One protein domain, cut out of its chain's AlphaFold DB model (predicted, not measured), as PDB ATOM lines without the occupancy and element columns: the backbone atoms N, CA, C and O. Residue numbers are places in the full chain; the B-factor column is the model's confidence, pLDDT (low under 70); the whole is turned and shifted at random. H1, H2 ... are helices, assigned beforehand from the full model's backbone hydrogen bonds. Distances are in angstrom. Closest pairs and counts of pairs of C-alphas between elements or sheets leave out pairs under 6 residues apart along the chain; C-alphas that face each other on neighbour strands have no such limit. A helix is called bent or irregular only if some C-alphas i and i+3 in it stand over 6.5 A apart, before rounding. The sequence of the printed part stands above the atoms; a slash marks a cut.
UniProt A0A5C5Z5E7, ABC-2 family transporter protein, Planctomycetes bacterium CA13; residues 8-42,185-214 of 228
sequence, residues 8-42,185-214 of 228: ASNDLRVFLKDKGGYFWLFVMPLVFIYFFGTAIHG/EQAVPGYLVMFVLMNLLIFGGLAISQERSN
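AT A GLANCE: This is residues 8 to 42 and 185 to 214 of the 228 residues of the protein "ABC-2 family transporter protein" of Planctomycetes bacterium CA13 (UniProt A0A5C5Z5E7). Two long helices, H2 and H3, run side by side in opposite directions as a loose, slightly splayed pair, and H3 sticks out past their contact with residues 204 to 213. At that same end of the rod a short helix, H1, turns off steeply ahead of H2 and sticks out with residues 8 to 14. The printed part has 65 residues with three named helices, in the order H1, H2, H3, and no named strand; the class is all helix. It is loose, with a radius of gyration of the C-alphas of 14.7 A and spans of 48 by 21 by 17 A.

HOW THE PARTS SIT: H1, residues 8 to 15, is close to but not clearly touching H2, residues 19 to 39; their closest C-alphas, those of Phe 15 and Gly 21, are 7.6 A apart. Their lines are only just about perpendicular, at 71 degrees. H2 touches H3, residues 185 to 213, which meets it with residues 187 to 199 alone; the closest C-alphas, those of Ile 33 and Val 188, are 6.3 A apart. These two stand at a shallow tilt of 31 degrees, opposite ways. H1 and H3 are apart. Every O i to N i+4 pair is within hydrogen-bond range in H1, against 13 of 17 in H2 and 23 of 25 in H3.

IN THESE COORDINATES: H1 begins at C-alpha 8, (18.210, -8.476, -46.992). H2 is 29.0 A long from C-alpha 19, (36.645, -7.372, -51.114), to C-alpha 39. H3 is 42.5 A long and ends at C-alpha 213, (19.084, -1.445, -65.873). H2 and H3 are only just irregular: C-alphas 25 and 28 are 6.6 A apart, as are C-alphas 186 and 189.

THE WHOLE: The two C-alphas farthest apart, those of Gly 42 and Asn 214, are 48.4 A apart. Residues 43 to 184 are not printed, and C-alphas 42 and 185 are 11.8 A apart across the cut. The link from H1 to H2 is tight. Mean pLDDT of the printed part is 79.3, with residues 39 to 42 and residue 214 under 70.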
ATOM      1  N   ALA A   8      17.250  -9.299 -47.725       80.38
ATOM      2  CA  ALA A   8      18.210  -8.476 -46.992       80.38
ATOM      3  C   ALA A   8      19.461  -9.262 -46.561       80.38
ATOM      4  O   ALA A   8      20.581  -8.769 -46.673       80.38
ATOM      5  N   SER A   9      19.300 -10.504 -46.094       81.62
ATOM      6  CA  SER A   9      20.434 -11.348 -45.698       81.62
ATOM      7  C   SER A   9      21.270 -11.821 -46.888       81.62
ATOM      8  O   SER A   9      22.485 -11.981 -46.756       81.62
ATOM      9  N   ASN A  10      20.643 -12.044 -48.047       82.31
ATOM     10  CA  ASN A  10      21.350 -12.418 -49.261       82.31
ATOM     11  C   ASN A  10      22.140 -11.237 -49.831       82.31
ATOM     12  O   ASN A  10      23.325 -11.401 -50.116       82.31
ATOM     13  N   ASP A  11      21.534 -10.054 -49.903       77.62
ATOM     14  CA  ASP A  11      22.207  -8.831 -50.352       77.62
ATOM     15  C   ASP A  11      23.352  -8.453 -49.419       77.62
ATOM     16  O   ASP A  11      24.462  -8.197 -49.881       77.62
ATOM     17  N   LEU A  12      23.141  -8.538 -48.099       79.19
ATOM     18  CA  LEU A  12      24.213  -8.338 -47.129       79.19
ATOM     19  C   LEU A  12      25.342  -9.355 -47.340       79.19
ATOM     20  O   LEU A  12      26.510  -8.994 -47.312       79.19
ATOM     21  N   ARG A  13      25.028 -10.626 -47.607       81.31
ATOM     22  CA  ARG A  13      26.046 -11.655 -47.872       81.31
ATOM     23  C   ARG A  13      26.822 -11.399 -49.166       81.31
ATOM     24  O   ARG A  13      28.013 -11.702 -49.207       81.31
ATOM     25  N   VAL A  14      26.171 -10.902 -50.215       79.38
ATOM     26  CA  VAL A  14      26.821 -10.548 -51.486       79.38
ATOM     27  C   VAL A  14      27.709  -9.322 -51.296       79.38
ATOM     28  O   VAL A  14      28.878  -9.360 -51.671       79.38
ATOM     29  N   PHE A  15      27.198  -8.294 -50.622       75.12
ATOM     30  CA  PHE A  15      27.949  -7.094 -50.268       75.12
ATOM     31  C   PHE A  15      29.189  -7.424 -49.429       75.12
ATOM     32  O   PHE A  15      30.294  -7.001 -49.751       75.12
ATOM     33  N   LEU A  16      29.043  -8.281 -48.413       77.25
ATOM     34  CA  LEU A  16      30.150  -8.722 -47.561       77.25
ATOM     35  C   LEU A  16      31.163  -9.648 -48.276       77.25
ATOM     36  O   LEU A  16      32.183 -10.021 -47.701       77.25
ATOM     37  N   LYS A  17      30.904 -10.074 -49.517       81.81
ATOM     38  CA  LYS A  17      31.871 -10.833 -50.331       81.81
ATOM     39  C   LYS A  17      32.691  -9.940 -51.258       81.81
ATOM     40  O   LYS A  17      33.721 -10.400 -51.760       81.81
ATOM     41  N   ASP A  18      32.275  -8.693 -51.469       81.00
ATOM     42  CA  ASP A  18      33.014  -7.737 -52.281       81.00
ATOM     43  C   ASP A  18      34.208  -7.171 -51.499       81.00
ATOM     44  O   ASP A  18      34.116  -6.212 -50.729       81.00
ATOM     45  N   LYS A  19      35.373  -7.783 -51.722       76.75
ATOM     46  CA  LYS A  19      36.645  -7.372 -51.114       76.75
ATOM     47  C   LYS A  19      37.065  -5.951 -51.512       76.75
ATOM     48  O   LYS A  19      37.766  -5.306 -50.736       76.75
ATOM     49  N   GLY A  20      36.645  -5.467 -52.683       79.69
ATOM     50  CA  GLY A  20      36.935  -4.108 -53.146       79.69
ATOM     51  C   GLY A  20      36.102  -3.062 -52.404       79.69
ATOM     52  O   GLY A  20      36.631  -2.025 -52.000       79.69
ATOM     53  N   GLY A  21      34.833  -3.377 -52.134       77.00
ATOM     54  CA  GLY A  21      33.923  -2.520 -51.372       77.00
ATOM     55  C   GLY A  21      34.428  -2.204 -49.962       77.00
ATOM     56  O   GLY A  21      34.348  -1.060 -49.524       77.00
ATOM     57  N   TYR A  22      35.039  -3.171 -49.269       78.06
ATOM     58  CA  TYR A  22      35.603  -2.944 -47.930       78.06
ATOM     59  C   TYR A  22      36.763  -1.957 -47.902       78.06
ATOM     60  O   TYR A  22      36.867  -1.154 -46.972       78.06
ATOM     61  N   PHE A  23      37.630  -2.007 -48.913       82.81
ATOM     62  CA  PHE A  23      38.719  -1.047 -49.033       82.81
ATOM     63  C   PHE A  23      38.158   0.373 -49.162       82.81
ATOM     64  O   PHE A  23      38.594   1.291 -48.470       82.81
ATOM     65  N   TRP A  24      37.123   0.549 -49.981       78.25
ATOM     66  CA  TRP A  24      36.514   1.859 -50.179       78.25
ATOM     67  C   TRP A  24      35.661   2.320 -48.984       78.25
ATOM     68  O   TRP A  24      35.675   3.500 -48.652       78.25
ATOM     69  N   LEU A  25      34.970   1.414 -48.288       79.62
ATOM     70  CA  LEU A  25      34.089   1.763 -47.168       79.62
ATOM     71  C   LEU A  25      34.847   2.067 -45.868       79.62
ATOM     72  O   LEU A  25      34.413   2.921 -45.098       79.62
ATOM     73  N   PHE A  26      35.970   1.387 -45.616       82.50
ATOM     74  CA  PHE A  26      36.720   1.536 -44.364       82.50
ATOM     75  C   PHE A  26      38.082   2.201 -44.549       82.50
ATOM     76  O   PHE A  26      38.443   3.068 -43.760       82.50
ATOM     77  N   VAL A  27      38.849   1.830 -45.576       87.44
ATOM     78  CA  VAL A  27      40.243   2.287 -45.705       87.44
ATOM     79  C   VAL A  27      40.306   3.702 -46.278       87.44
ATOM     80  O   VAL A  27      40.979   4.555 -45.705       87.44
ATOM     81  N   MET A  28      39.565   3.989 -47.354       85.88
ATOM     82  CA  MET A  28      39.576   5.319 -47.984       85.88
ATOM     83  C   MET A  28      39.141   6.454 -47.031       85.88
ATOM     84  O   MET A  28      39.860   7.450 -46.953       85.88
ATOM     85  N   PRO A  29      38.052   6.332 -46.241       84.25
ATOM     86  CA  PRO A  29      37.670   7.357 -45.271       84.25
ATOM     87  C   PRO A  29      38.738   7.608 -44.209       84.25
ATOM     88  O   PRO A  29      38.988   8.757 -43.871       84.25
ATOM     89  N   LEU A  30      39.406   6.562 -43.712       87.12
ATOM     90  CA  LEU A  30      40.484   6.713 -42.730       87.12
ATOM     91  C   LEU A  30      41.693   7.444 -43.321       87.12
ATOM     92  O   LEU A  30      42.263   8.311 -42.661       87.12
ATOM     93  N   VAL A  31      42.046   7.152 -44.576       87.12
ATOM     94  CA  VAL A  31      43.113   7.862 -45.298       87.12
ATOM     95  C   VAL A  31      42.759   9.337 -45.482       87.12
ATOM     96  O   VAL A  31      43.606  10.196 -45.255       87.12
ATOM     97  N   PHE A  32      41.513   9.658 -45.835       82.69
ATOM     98  CA  PHE A  32      41.074  11.047 -45.957       82.69
ATOM     99  C   PHE A  32      40.964  11.766 -44.615       82.69
ATOM    100  O   PHE A  32      41.330  12.929 -44.544       82.69
ATOM    101  N   ILE A  33      40.505  11.105 -43.551       83.44
ATOM    102  CA  ILE A  33      40.501  11.676 -42.197       83.44
ATOM    103  C   ILE A  33      41.931  11.995 -41.768       83.44
ATOM    104  O   ILE A  33      42.184  13.076 -41.248       83.44
ATOM    105  N   TYR A  34      42.874  11.091 -42.032       82.94
ATOM    106  CA  TYR A  34      44.286  11.339 -41.785       82.94
ATOM    107  C   TYR A  34      44.802  12.505 -42.634       82.94
ATOM    108  O   TYR A  34      45.385  13.436 -42.094       82.94
ATOM    109  N   PHE A  35      44.547  12.505 -43.944       81.69
ATOM    110  CA  PHE A  35      45.031  13.546 -44.845       81.69
ATOM    111  C   PHE A  35      44.413  14.909 -44.541       81.69
ATOM    112  O   PHE A  35      45.142  15.856 -44.321       81.69
ATOM    113  N   PHE A  36      43.090  15.041 -44.469       75.12
ATOM    114  CA  PHE A  36      42.432  16.319 -44.185       75.12
ATOM    115  C   PHE A  36      42.587  16.752 -42.735       75.12
ATOM    116  O   PHE A  36      42.747  17.939 -42.469       75.12
ATOM    117  N   GLY A  37      42.612  15.802 -41.804       71.88
ATOM    118  CA  GLY A  37      42.926  16.081 -40.415       71.88
ATOM    119  C   GLY A  37      44.347  16.623 -40.230       71.88
ATOM    120  O   GLY A  37      44.559  17.439 -39.340       71.88
ATOM    121  N   THR A  38      45.292  16.221 -41.094       72.38
ATOM    122  CA  THR A  38      46.678  16.720 -41.090       72.38
ATOM    123  C   THR A  38      46.970  17.832 -42.109       72.38
ATOM    124  O   THR A  38      47.980  18.520 -42.007       72.38
ATOM    125  N   ALA A  39      46.122  18.048 -43.108       69.56
ATOM    126  CA  ALA A  39      46.305  19.084 -44.125       69.56
ATOM    127  C   ALA A  39      45.549  20.369 -43.768       69.56
ATOM    128  O   ALA A  39      45.981  21.455 -44.136       69.56
ATOM    129  N   ILE A  40      44.452  20.260 -43.011       62.47
ATOM    130  CA  ILE A  40      43.651  21.390 -42.518       62.47
ATOM    131  C   ILE A  40      44.057  21.736 -41.080       62.47
ATOM    132  O   ILE A  40      43.230  22.117 -40.252       62.47
ATOM    133  N   HIS A  41      45.347  21.613 -40.758       55.66
ATOM    134  CA  HIS A  41      45.888  22.263 -39.569       55.66
ATOM    135  C   HIS A  41      45.734  23.778 -39.749       55.66
ATOM    136  O   HIS A  41      46.609  24.454 -40.285       55.66
ATOM    137  N   GLY A  42      44.598  24.316 -39.311       51.34
ATOM    138  CA  GLY A  42      44.454  25.733 -39.034       51.34
ATOM    139  C   GLY A  42      45.437  26.091 -37.924       51.34
ATOM    140  O   GLY A  42      45.148  25.879 -36.752       51.34
ATOM    141  N   GLU A 185      40.314  17.283 -34.093       72.81
ATOM    142  CA  GLU A 185      39.211  16.851 -33.220       72.81
ATOM    143  C   GLU A 185      37.848  17.409 -33.648       72.81
ATOM    144  O   GLU A 185      36.818  16.758 -33.465       72.81
ATOM    145  N   GLN A 186      37.839  18.595 -34.262       75.56
ATOM    146  CA  GLN A 186      36.624  19.223 -34.775       75.56
ATOM    147  C   GLN A 186      36.221  18.668 -36.149       75.56
ATOM    148  O   GLN A 186      35.032  18.537 -36.442       75.56
ATOM    149  N   ALA A 187      37.196  18.334 -36.997       76.75
ATOM    150  CA  ALA A 187      36.947  17.920 -38.374       76.75
ATOM    151  C   ALA A 187      36.536  16.442 -38.502       76.75
ATOM    152  O   ALA A 187      35.713  16.101 -39.355       76.75
ATOM    153  N   VAL A 188      37.067  15.560 -37.644       82.19
ATOM    154  CA  VAL A 188      36.821  14.106 -37.709       82.19
ATOM    155  C   VAL A 188      35.327  13.752 -37.673       82.19
ATOM    156  O   VAL A 188      34.894  13.000 -38.552       82.19
ATOM    157  N   PRO A 189      34.497  14.288 -36.751       83.25
ATOM    158  CA  PRO A 189      33.068  13.973 -36.733       83.25
ATOM    159  C   PRO A 189      32.349  14.385 -38.024       83.25
ATOM    160  O   PRO A 189      31.518  13.633 -38.531       83.25
ATOM    161  N   GLY A 190      32.693  15.548 -38.588       83.81
ATOM    162  CA  GLY A 190      32.100  16.043 -39.832       83.81
ATOM    163  C   GLY A 190      32.449  15.161 -41.031       83.81
ATOM    164  O   GLY A 190      31.565  14.771 -41.798       83.81
ATOM    165  N   TYR A 191      33.721  14.773 -41.156       83.38
ATOM    166  CA  TYR A 191      34.154  13.874 -42.223       83.38
ATOM    167  C   TYR A 191      33.542  12.482 -42.107       83.38
ATOM    168  O   TYR A 191      33.135  11.926 -43.126       83.38
ATOM    169  N   LEU A 192      33.396  11.938 -40.895       84.94
ATOM    170  CA  LEU A 192      32.709  10.660 -40.691       84.94
ATOM    171  C   LEU A 192      31.274  10.702 -41.227       84.94
ATOM    172  O   LEU A 192      30.876   9.809 -41.975       84.94
ATOM    173  N   VAL A 193      30.516  11.757 -40.914       88.62
ATOM    174  CA  VAL A 193      29.142  11.918 -41.415       88.62
ATOM    175  C   VAL A 193      29.122  12.051 -42.939       88.62
ATOM    176  O   VAL A 193      28.339  11.370 -43.601       88.62
ATOM    177  N   MET A 194      30.012  12.868 -43.510       87.00
ATOM    178  CA  MET A 194      30.128  13.034 -44.962       87.00
ATOM    179  C   MET A 194      30.411  11.700 -45.665       87.00
ATOM    180  O   MET A 194      29.733  11.369 -46.637       87.00
ATOM    181  N   PHE A 195      31.367  10.910 -45.168       85.12
ATOM    182  CA  PHE A 195      31.703   9.613 -45.756       85.12
ATOM    183  C   PHE A 195      30.563   8.605 -45.630       85.12
ATOM    184  O   PHE A 195      30.331   7.851 -46.574       85.12
ATOM    185  N   VAL A 196      29.823   8.594 -44.518       85.94
ATOM    186  CA  VAL A 196      28.633   7.738 -44.374       85.94
ATOM    187  C   VAL A 196      27.571   8.111 -45.409       85.94
ATOM    188  O   VAL A 196      27.075   7.232 -46.114       85.94
ATOM    189  N   LEU A 197      27.259   9.402 -45.556       89.38
ATOM    190  CA  LEU A 197      26.266   9.877 -46.524       89.38
ATOM    191  C   LEU A 197      26.696   9.618 -47.971       89.38
ATOM    192  O   LEU A 197      25.893   9.162 -48.782       89.38
ATOM    193  N   MET A 198      27.965   9.864 -48.290       85.69
ATOM    194  CA  MET A 198      28.507   9.637 -49.626       85.69
ATOM    195  C   MET A 198      28.519   8.145 -49.979       85.69
ATOM    196  O   MET A 198      28.085   7.784 -51.068       85.69
ATOM    197  N   ASN A 199      28.939   7.267 -49.062       83.12
ATOM    198  CA  ASN A 199      28.881   5.819 -49.283       83.12
ATOM    199  C   ASN A 199      27.436   5.342 -49.471       83.12
ATOM    200  O   ASN A 199      27.163   4.582 -50.396       83.12
ATOM    201  N   LEU A 200      26.499   5.822 -48.646       84.94
ATOM    202  CA  LEU A 200      25.081   5.499 -48.799       84.94
ATOM    203  C   LEU A 200      24.553   5.923 -50.176       84.94
ATOM    204  O   LEU A 200      23.839   5.158 -50.818       84.94
ATOM    205  N   LEU A 201      24.931   7.113 -50.648       86.69
ATOM    206  CA  LEU A 201      24.522   7.625 -51.952       86.69
ATOM    207  C   LEU A 201      25.135   6.821 -53.108       86.69
ATOM    208  O   LEU A 201      24.424   6.475 -54.048       86.69
ATOM    209  N   ILE A 202      26.432   6.506 -53.045       82.31
ATOM    210  CA  ILE A 202      27.138   5.763 -54.099       82.31
ATOM    211  C   ILE A 202      26.603   4.333 -54.180       82.31
ATOM    212  O   ILE A 202      26.142   3.911 -55.238       82.31
ATOM    213  N   PHE A 203      26.608   3.587 -53.073       77.50
ATOM    214  CA  PHE A 203      26.173   2.188 -53.078       77.50
ATOM    215  C   PHE A 203      24.655   2.052 -53.234       77.50
ATOM    216  O   PHE A 203      24.197   1.194 -53.986       77.50
ATOM    217  N   GLY A 204      23.869   2.927 -52.598       79.31
ATOM    218  CA  GLY A 204      22.416   2.959 -52.768       79.31
ATOM    219  C   GLY A 204      22.005   3.362 -54.186       79.31
ATOM    220  O   GLY A 204      21.123   2.743 -54.778       79.31
ATOM    221  N   GLY A 205      22.690   4.349 -54.772       81.94
ATOM    222  CA  GLY A 205      22.478   4.770 -56.156       81.94
ATOM    223  C   GLY A 205      22.843   3.680 -57.163       81.94
ATOM    224  O   GLY A 205      22.073   3.430 -58.090       81.94
ATOM    225  N   LEU A 206      23.967   2.983 -56.960       77.94
ATOM    226  CA  LEU A 206      24.372   1.854 -57.800       77.94
ATOM    227  C   LEU A 206      23.384   0.688 -57.714       77.94
ATOM    228  O   LEU A 206      23.021   0.150 -58.755       77.94
ATOM    229  N   ALA A 207      22.904   0.330 -56.520       74.50
ATOM    230  CA  ALA A 207      21.931  -0.750 -56.352       74.50
ATOM    231  C   ALA A 207      20.620  -0.461 -57.108       74.50
ATOM    232  O   ALA A 207      20.162  -1.283 -57.901       74.50
ATOM    233  N   ILE A 208      20.069   0.747 -56.946       79.25
ATOM    234  CA  ILE A 208      18.841   1.169 -57.640       79.25
ATOM    235  C   ILE A 208      19.073   1.276 -59.154       79.25
ATOM    236  O   ILE A 208      18.208   0.915 -59.955       79.25
ATOM    237  N   SER A 209      20.237   1.778 -59.572       79.75
ATOM    238  CA  SER A 209      20.595   1.882 -60.989       79.75
ATOM    239  C   SER A 209      20.712   0.503 -61.641       79.75
ATOM    240  O   SER A 209      20.165   0.297 -62.727       79.75
ATOM    241  N   GLN A 210      21.345  -0.458 -60.964       76.00
ATOM    242  CA  GLN A 210      21.475  -1.834 -61.437       76.00
ATOM    243  C   GLN A 210      20.111  -2.517 -61.558       76.00
ATOM    244  O   GLN A 210      19.826  -3.091 -62.610       76.00
ATOM    245  N   GLU A 211      19.242  -2.377 -60.552       74.75
ATOM    246  CA  GLU A 211      17.873  -2.907 -60.576       74.75
ATOM    247  C   GLU A 211      17.066  -2.353 -61.762       74.75
ATOM    248  O   GLU A 211      16.387  -3.097 -62.469       74.75
ATOM    249  N   ARG A 212      17.200  -1.051 -62.047       76.56
ATOM    250  CA  ARG A 212      16.525  -0.416 -63.191       76.56
ATOM    251  C   ARG A 212      17.103  -0.822 -64.545       76.56
ATOM    252  O   ARG A 212      16.360  -0.878 -65.521       76.56
ATOM    253  N   SER A 213      18.407  -1.080 -64.621       78.00
ATOM    254  CA  SER A 213      19.084  -1.445 -65.873       78.00
ATOM    255  C   SER A 213      18.895  -2.912 -66.280       78.00
ATOM    256  O   SER A 213      19.013  -3.227 -67.460       78.00
ATOM    257  N   ASN A 214      18.558  -3.797 -65.332       65.94
ATOM    258  CA  ASN A 214      18.361  -5.231 -65.563       65.94
ATOM    259  C   ASN A 214      16.949  -5.694 -65.140       65.94
ATOM    260  O   ASN A 214      16.790  -6.399 -64.140       65.94
TER     261      ASN A 214